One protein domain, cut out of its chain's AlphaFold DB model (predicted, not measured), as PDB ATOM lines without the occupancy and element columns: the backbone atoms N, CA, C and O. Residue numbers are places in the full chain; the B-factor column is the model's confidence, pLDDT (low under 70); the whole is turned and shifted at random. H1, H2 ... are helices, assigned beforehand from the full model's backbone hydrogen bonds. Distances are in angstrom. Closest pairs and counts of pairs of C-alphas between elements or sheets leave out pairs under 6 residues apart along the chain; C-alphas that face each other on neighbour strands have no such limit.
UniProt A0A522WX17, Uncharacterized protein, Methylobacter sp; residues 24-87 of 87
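This is residues 24 to 87 of the 87 residues of an uncharacterized protein of Methylobacter sp (UniProt A0A522WX17). The longest helix, H4, and H1 lie side by side, running opposite ways; short H2 follows beyond the end of H1, and H3 lies beside H2, steeply tilted to H4. The 64 printed residues hold four named helices, in the order H1, H2, H3, H4, and no named strand: all helix. The whole is compact, radius of gyration of the C-alphas 11.2 A, with an elongated outline of 32 by 21 by 18 A.

Start at H4, residues 70 to 85: it touches H1, residues 24 to 33, at a shallow tilt of 23 degrees, closest C-alphas Ala 33 and Cys 72, 4.8 A. H3, residues 52 to 62, is close to H4 but not clearly touching, closest C-alphas Leu 53 and Ile 76, 8.0 A. H2, residues 35 to 40, only just touches H3, with 3 pairs of C-alphas within 8 A, closest Ala 38 and Leu 56, 6.7 A. In H1, H2, H3 and H4 every O i to N i+4 pair is within hydrogen-bond range.

Find C-alpha 70 at (220.097, 205.986, 145.435); H4 runs 22.5 A to C-alpha 85 at (219.145, 186.392, 134.452). H3 measures 15.5 A, H1 13.9 A.

The printed part has no cut; the H2 to H3 link is long, 11 residues. Look for pLDDT under 70 at residues 24 and 85 to 87.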
ATOM      1  N   THR A  24     209.250 188.037 145.747       64.25
ATOM      2  CA  THR A  24     208.522 188.700 146.826       64.25
ATOM      3  C   THR A  24     209.425 189.548 147.724       64.25
ATOM      4  O   THR A  24     209.022 190.633 148.121       64.25
ATOM      5  N   ALA A  25     210.651 189.102 148.010       70.19
ATOM      6  CA  ALA A  25     211.610 189.858 148.815       70.19
ATOM      7  C   ALA A  25     212.165 191.065 148.043       70.19
ATOM      8  O   ALA A  25     212.263 192.150 148.609       70.19
ATOM      9  N   ASP A  26     212.453 190.909 146.747       74.94
ATOM     10  CA  ASP A  26     212.886 192.017 145.884       74.94
ATOM     11  C   ASP A  26     211.768 193.054 145.684       74.94
ATOM     12  O   ASP A  26     212.008 194.261 145.710       74.94
ATOM     13  N   GLU A  27     210.525 192.594 145.531       81.00
ATOM     14  CA  GLU A  27     209.338 193.447 145.426       81.00
ATOM     15  C   GLU A  27     209.071 194.205 146.736       81.00
ATOM     16  O   GLU A  27     208.871 195.421 146.722       81.00
ATOM     17  N   GLN A  28     209.152 193.530 147.886       82.69
ATOM     18  CA  GLN A  28     209.045 194.176 149.197       82.69
ATOM     19  C   GLN A  28     210.180 195.174 149.442       82.69
ATOM     20  O   GLN A  28     209.943 196.264 149.968       82.69
ATOM     21  N   HIS A  29     211.399 194.838 149.020       84.88
ATOM     22  CA  HIS A  29     212.542 195.732 149.125       84.88
ATOM     23  C   HIS A  29     212.351 196.991 148.272       84.88
ATOM     24  O   HIS A  29     212.635 198.087 148.747       84.88
ATOM     25  N   ILE A  30     211.787 196.873 147.065       87.56
ATOM     26  CA  ILE A  30     211.421 198.034 146.239       87.56
ATOM     27  C   ILE A  30     210.310 198.858 146.889       87.56
ATOM     28  O   ILE A  30     210.421 200.080 146.917       87.56
ATOM     29  N   ASN A  31     209.263 198.225 147.425       87.38
ATOM     30  CA  ASN A  31     208.182 198.947 148.106       87.38
ATOM     31  C   ASN A  31     208.722 199.788 149.269       87.38
ATOM     32  O   ASN A  31     208.325 200.938 149.430       87.38
ATOM     33  N   ALA A  32     209.665 199.243 150.043       88.88
ATOM     34  CA  ALA A  32     210.314 199.965 151.130       88.88
ATOM     35  C   ALA A  32     211.256 201.067 150.613       88.88
ATOM     36  O   ALA A  32     211.123 202.229 151.006       88.88
ATOM     37  N   ALA A  33     212.172 200.719 149.704       91.25
ATOM     38  CA  ALA A  33     213.218 201.611 149.201       91.25
ATOM     39  C   ALA A  33     212.678 202.769 148.349       91.25
ATOM     40  O   ALA A  33     213.299 203.825 148.317       91.25
ATOM     41  N   CYS A  34     211.540 202.577 147.680       90.75
ATOM     42  CA  CYS A  34     210.887 203.578 146.838       90.75
ATOM     43  C   CYS A  34     209.624 204.172 147.484       90.75
ATOM     44  O   CYS A  34     208.837 204.810 146.789       90.75
ATOM     45  N   SER A  35     209.375 203.943 148.779       90.81
ATOM     46  CA  SER A  35     208.147 204.392 149.464       90.81
ATOM     47  C   SER A  35     207.975 205.915 149.448       90.81
ATOM     48  O   SER A  35     206.869 206.426 149.278       90.81
ATOM     49  N   GLN A  36     209.074 206.652 149.576       89.81
ATOM     50  CA  GLN A  36     209.076 208.112 149.633       89.81
ATOM     51  C   GLN A  36     208.831 208.725 148.247       89.81
ATOM     52  O   GLN A  36     208.049 209.666 148.083       89.81
ATOM     53  N   GLU A  37     209.422 208.117 147.221       91.94
ATOM     54  CA  GLU A  37     209.151 208.387 145.815       91.94
ATOM     55  C   GLU A  37     207.719 208.028 145.444       91.94
ATOM     56  O   GLU A  37     207.072 208.789 144.732       91.94
ATOM     57  N   ALA A  38     207.206 206.906 145.948       90.25
ATOM     58  CA  ALA A  38     205.834 206.481 145.722       90.25
ATOM     59  C   ALA A  38     204.847 207.477 146.335       90.25
ATOM     60  O   ALA A  38     203.874 207.841 145.682       90.25
ATOM     61  N   ALA A  39     205.119 207.983 147.538       91.00
ATOM     62  CA  ALA A  39     204.320 209.041 148.147       91.00
ATOM     63  C   ALA A  39     204.372 210.339 147.320       91.00
ATOM     64  O   ALA A  39     203.334 210.917 147.008       91.00
ATOM     65  N   THR A  40     205.568 210.753 146.891       90.25
ATOM     66  CA  THR A  40     205.773 211.976 146.090       90.25
ATOM     67  C   THR A  40     205.088 211.901 144.724       90.25
ATOM     68  O   THR A  40     204.482 212.866 144.262       90.25
ATOM     69  N   ALA A  41     205.163 210.739 144.080       88.81
ATOM     70  CA  ALA A  41     204.587 210.482 142.768       88.81
ATOM     71  C   ALA A  41     203.097 210.112 142.810       88.81
ATOM     72  O   ALA A  41     202.502 209.871 141.760       88.81
ATOM     73  N   ASN A  42     202.503 210.040 144.008       90.44
ATOM     74  CA  ASN A  42     201.150 209.536 144.242       90.44
ATOM     75  C   ASN A  42     200.930 208.109 143.688       90.44
ATOM     76  O   ASN A  42     199.876 207.764 143.164       90.44
ATOM     77  N   CYS A  43     201.968 207.282 143.802       89.56
ATOM     78  CA  CYS A  43     202.013 205.871 143.423       89.56
ATOM     79  C   CYS A  43     201.928 204.927 144.638       89.56
ATOM     80  O   CYS A  43     202.158 203.732 144.487       89.56
ATOM     81  N   GLY A  44     201.646 205.437 145.844       80.62
ATOM     82  CA  GLY A  44     201.654 204.653 147.090       80.62
ATOM     83  C   GLY A  44     200.594 203.546 147.174       80.62
ATOM     84  O   GLY A  44     200.670 202.702 148.059       80.62
ATOM     85  N   THR A  45     199.621 203.534 146.261       81.25
ATOM     86  CA  THR A  45     198.615 202.469 146.128       81.25
ATOM     87  C   THR A  45     199.100 201.279 145.300       81.25
ATOM     88  O   THR A  45     198.468 200.227 145.319       81.25
ATOM     89  N   GLU A  46     200.194 201.438 144.555       84.50
ATOM     90  CA  GLU A  46     200.728 200.420 143.656       84.50
ATOM     91  C   GLU A  46     201.884 199.663 144.321       84.50
ATOM     92  O   GLU A  46     202.754 200.262 144.948       84.50
ATOM     93  N   GLU A  47     201.955 198.349 144.116       82.25
ATOM     94  CA  GLU A  47     203.069 197.528 144.608       82.25
ATOM     95  C   GLU A  47     204.105 197.255 143.505       82.25
ATOM     96  O   GLU A  47     203.809 197.242 142.296       82.25
ATOM     97  N   ALA A  48     205.349 197.005 143.912       78.88
ATOM     98  CA  ALA A  48     206.387 196.450 143.059       78.88
ATOM     99  C   ALA A  48     205.887 195.145 142.423       78.88
ATOM    100  O   ALA A  48     205.249 194.322 143.070       78.88
ATOM    101  N   GLY A  49     206.099 195.003 141.114       73.38
ATOM    102  CA  GLY A  49     205.541 193.896 140.330       73.38
ATOM    103  C   GLY A  49     204.097 194.097 139.845       73.38
ATOM    104  O   GLY A  49     203.741 193.516 138.822       73.38
ATOM    105  N   LYS A  50     203.300 194.971 140.484       81.19
ATOM    106  CA  LYS A  50     201.899 195.255 140.100       81.19
ATOM    107  C   LYS A  50     201.691 196.563 139.337       81.19
ATOM    108  O   LYS A  50     200.719 196.674 138.603       81.19
ATOM    109  N   GLY A  51     202.627 197.504 139.423       84.94
ATOM    110  CA  GLY A  51     202.525 198.761 138.670       84.94
ATOM    111  C   GLY A  51     203.362 199.908 139.219       84.94
ATOM    112  O   GLY A  51     203.619 200.864 138.484       84.94
ATOM    113  N   LEU A  52     203.899 199.771 140.438       88.50
ATOM    114  CA  LEU A  52     204.662 200.813 141.133       88.50
ATOM    115  C   LEU A  52     205.782 201.409 140.278       88.50
ATOM    116  O   LEU A  52     205.849 202.620 140.086       88.50
ATOM    117  N   LEU A  53     206.627 200.555 139.693       88.12
ATOM    118  CA  LEU A  53     207.726 201.009 138.837       88.12
ATOM    119  C   LEU A  53     207.212 201.796 137.633       88.12
ATOM    120  O   LEU A  53     207.763 202.839 137.293       88.12
ATOM    121  N   LYS A  54     206.135 201.328 137.000       90.19
ATOM    122  CA  LYS A  54     205.547 202.005 135.841       90.19
ATOM    123  C   LYS A  54     204.998 203.378 136.229       90.19
ATOM    124  O   LYS A  54     205.227 204.340 135.495       90.19
ATOM    125  N   CYS A  55     204.324 203.474 137.372       91.94
ATOM    126  CA  CYS A  55     203.813 204.731 137.908       91.94
ATOM    127  C   CYS A  55     204.960 205.719 138.182       91.94
ATOM    128  O   CYS A  55     204.980 206.819 137.630       91.94
ATOM    129  N   LEU A  56     205.991 205.272 138.899       91.25
ATOM    130  CA  LEU A  56     207.184 206.055 139.218       91.25
ATOM    131  C   LEU A  56     207.938 206.559 137.975       91.25
ATOM    132  O   LEU A  56     208.314 207.730 137.900       91.25
ATOM    133  N   PHE A  57     208.143 205.706 136.967       91.56
ATOM    134  CA  PHE A  57     208.783 206.117 135.712       91.56
ATOM    135  C   PHE A  57     207.920 207.094 134.906       91.56
ATOM    136  O   PHE A  57     208.459 208.001 134.269       91.56
ATOM    137  N   THR A  58     206.596 206.941 134.946       93.44
ATOM    138  CA  THR A  58     205.661 207.875 134.300       93.44
ATOM    139  C   THR A  58     205.714 209.239 134.978       93.44
ATOM    140  O   THR A  58     205.861 210.254 134.296       93.44
ATOM    141  N   TYR A  59     205.700 209.262 136.312       92.25
ATOM    142  CA  TYR A  59     205.850 210.485 137.088       92.25
ATOM    143  C   TYR A  59     207.182 211.180 136.793       92.25
ATOM    144  O   TYR A  59     207.188 212.367 136.476       92.25
ATOM    145  N   LYS A  60     208.298 210.435 136.781       92.38
ATOM    146  CA  LYS A  60     209.620 210.961 136.401       92.38
ATOM    147  C   LYS A  60     209.636 211.551 134.988       92.38
ATOM    148  O   LYS A  60     210.277 212.567 134.747       92.38
ATOM    149  N   LYS A  61     208.943 210.922 134.036       92.31
ATOM    150  CA  LYS A  61     208.868 211.419 132.654       92.31
ATOM    151  C   LYS A  61     208.133 212.761 132.572       92.31
ATOM    152  O   LYS A  61     208.530 213.602 131.775       92.31
ATOM    153  N   GLY A  62     207.096 212.953 133.388       91.94
ATOM    154  CA  GLY A  62     206.375 214.225 133.506       91.94
ATOM    155  C   GLY A  62     207.076 215.268 134.384       91.94
ATOM    156  O   GLY A  62     206.802 216.454 134.245       91.94
ATOM    157  N   ASN A  63     207.996 214.844 135.254       92.44
ATOM    158  CA  ASN A  63     208.680 215.694 136.226       92.44
ATOM    159  C   ASN A  63     210.195 215.518 136.099       92.44
ATOM    160  O   ASN A  63     210.801 214.723 136.813       92.44
ATOM    161  N   SER A  64     210.835 216.271 135.201       89.06
ATOM    162  CA  SER A  64     212.276 216.127 134.930       89.06
ATOM    163  C   SER A  64     213.176 216.438 136.134       89.06
ATOM    164  O   SER A  64     214.294 215.933 136.198       89.06
ATOM    165  N   SER A  65     212.686 217.218 137.101       89.81
ATOM    166  CA  SER A  65     213.376 217.484 138.372       89.81
ATOM    167  C   SER A  65     213.257 216.336 139.378       89.81
ATOM    168  O   SER A  65     213.974 216.319 140.374       89.81
ATOM    169  N   PHE A  66     212.362 215.374 139.141       91.56
ATOM    170  CA  PHE A  66     212.194 214.226 140.016       91.56
ATOM    171  C   PHE A  66     213.332 213.226 139.817       91.56
ATOM    172  O   PHE A  66     213.594 212.734 138.713       91.56
ATOM    173  N   GLN A  67     213.990 212.884 140.919       92.25
ATOM    174  CA  GLN A  67     215.060 211.905 140.940       92.25
ATOM    175  C   GLN A  67     214.746 210.815 141.952       92.25
ATOM    176  O   GLN A  67     214.329 211.086 143.071       92.25
ATOM    177  N   PHE A  68     214.989 209.571 141.548       91.81
ATOM    178  CA  PHE A  68     215.013 208.452 142.476       91.81
ATOM    179  C   PHE A  68     216.177 208.623 143.450       91.81
ATOM    180  O   PHE A  68     217.298 208.934 143.016       91.81
ATOM    181  N   SER A  69     215.928 208.361 144.728       92.88
ATOM    182  CA  SER A  69     216.982 208.165 145.716       92.88
ATOM    183  C   SER A  69     217.905 207.029 145.281       92.88
ATOM    184  O   SER A  69     217.522 206.141 144.511       92.88
ATOM    185  N   ASP A  70     219.144 207.044 145.764       92.38
ATOM    186  CA  ASP A  70     220.097 205.986 145.435       92.38
ATOM    187  C   ASP A  70     219.628 204.618 145.943       92.38
ATOM    188  O   ASP A  70     219.788 203.627 145.233       92.38
ATOM    189  N   ALA A  71     218.932 204.569 147.083       89.06
ATOM    190  CA  ALA A  71     218.310 203.349 147.592       89.06
ATOM    191  C   ALA A  71     217.267 202.784 146.608       89.06
ATOM    192  O   ALA A  71     217.361 201.620 146.208       89.06
ATOM    193  N   CYS A  72     216.326 203.615 146.147       89.38
ATOM    194  CA  CYS A  72     215.320 203.196 145.172       89.38
ATOM    195  C   CYS A  72     215.967 202.792 143.834       89.38
ATOM    196  O   CYS A  72     215.626 201.755 143.268       89.38
ATOM    197  N   LYS A  73     216.971 203.535 143.340       91.00
ATOM    198  CA  LYS A  73     217.712 203.161 142.117       91.00
ATOM    199  C   LYS A  73     218.382 201.795 142.246       91.00
ATOM    200  O   LYS A  73     218.294 200.995 141.317       91.00
ATOM    201  N   VAL A  74     219.067 201.537 143.359       90.50
ATOM    202  CA  VAL A  74     219.752 200.260 143.602       90.50
ATOM    203  C   VAL A  74     218.740 199.116 143.627       90.50
ATOM    204  O   VAL A  74     218.936 198.134 142.913       90.50
ATOM    205  N   ALA A  75     217.623 199.271 144.345       88.62
ATOM    206  CA  ALA A  75     216.569 198.258 144.409       88.62
ATOM    207  C   ALA A  75     215.937 197.977 143.029       88.62
ATOM    208  O   ALA A  75     215.766 196.821 142.637       88.62
ATOM    209  N   ILE A  76     215.661 199.023 142.240       87.31
ATOM    210  CA  ILE A  76     215.138 198.886 140.871       87.31
ATOM    211  C   ILE A  76     216.131 198.148 139.970       87.31
ATOM    212  O   ILE A  76     215.737 197.257 139.211       87.31
ATOM    213  N   ASN A  77     217.410 198.527 140.024       87.12
ATOM    214  CA  ASN A  77     218.454 197.908 139.211       87.12
ATOM    215  C   ASN A  77     218.661 196.437 139.582       87.12
ATOM    216  O   ASN A  77     218.799 195.613 138.679       87.12
ATOM    217  N   ALA A  78     218.619 196.105 140.876       85.06
ATOM    218  CA  ALA A  78     218.698 194.728 141.357       85.06
ATOM    219  C   ALA A  78     217.568 193.870 140.769       85.06
ATOM    220  O   ALA A  78     217.844 192.869 140.111       85.06
ATOM    221  N   LEU A  79     216.310 194.323 140.859       82.19
ATOM    222  CA  LEU A  79     215.177 193.600 140.267       82.19
ATOM    223  C   LEU A  79     215.314 193.445 138.744       82.19
ATOM    224  O   LEU A  79     214.987 192.396 138.186       82.19
ATOM    225  N   GLN A  80     215.774 194.481 138.034       80.94
ATOM    226  CA  GLN A  80     215.975 194.386 136.584       80.94
ATOM    227  C   GLN A  80     217.079 193.394 136.209       80.94
ATOM    228  O   GLN A  80     216.924 192.676 135.218       80.94
ATOM    229  N   ALA A  81     218.171 193.351 136.973       81.38
ATOM    230  CA  ALA A  81     219.242 192.380 136.782       81.38
ATOM    231  C   ALA A  81     218.722 190.949 136.995       81.38
ATOM    232  O   ALA A  81     218.925 190.098 136.128       81.38
ATOM    233  N   ASP A  82     217.947 190.721 138.056       73.44
ATOM    234  CA  ASP A  82     217.325 189.426 138.356       73.44
ATOM    235  C   ASP A  82     216.377 188.965 137.233       73.44
ATOM    236  O   ASP A  82     216.406 187.818 136.782       73.44
ATOM    237  N   LYS A  83     215.572 189.888 136.682       73.12
ATOM    238  CA  LYS A  83     214.687 189.597 135.538       73.12
ATOM    239  C   LYS A  83     215.441 189.259 134.253       73.12
ATOM    240  O   LYS A  83     214.889 188.535 133.430       73.12
ATOM    241  N   LYS A  84     216.648 189.797 134.050       70.12
ATOM    242  CA  LYS A  84     217.488 189.483 132.882       70.12
ATOM    243  C   LYS A  84     218.165 188.121 133.006       70.12
ATOM    244  O   LYS A  84     218.340 187.469 131.991       70.12
ATOM    245  N   GLN A  85     218.523 187.700 134.218       64.81
ATOM    246  CA  GLN A  85     219.145 186.392 134.452       64.81
ATOM    247  C   GLN A  85     218.145 185.228 134.407       64.81
ATOM    248  O   GLN A  85     218.534 184.096 134.147       64.81
ATOM    249  N   LYS A  86     216.855 185.498 134.640       56.81
ATOM    250  CA  LYS A  86     215.767 184.506 134.564       56.81
ATOM    251  C   LYS A  86     215.100 184.396 133.183       56.81
ATOM    252  O   LYS A  86     214.031 183.792 133.088       56.81
ATOM    253  N   LYS A  87     215.659 185.031 132.152       45.84
ATOM    254  CA  LYS A  87     215.105 185.072 130.794       45.84
ATOM    255  C   LYS A  87     216.002 184.313 129.832       45.84
ATOM    256  O   LYS A  87     215.429 183.683 128.922       45.84
TER     257      LYS A  87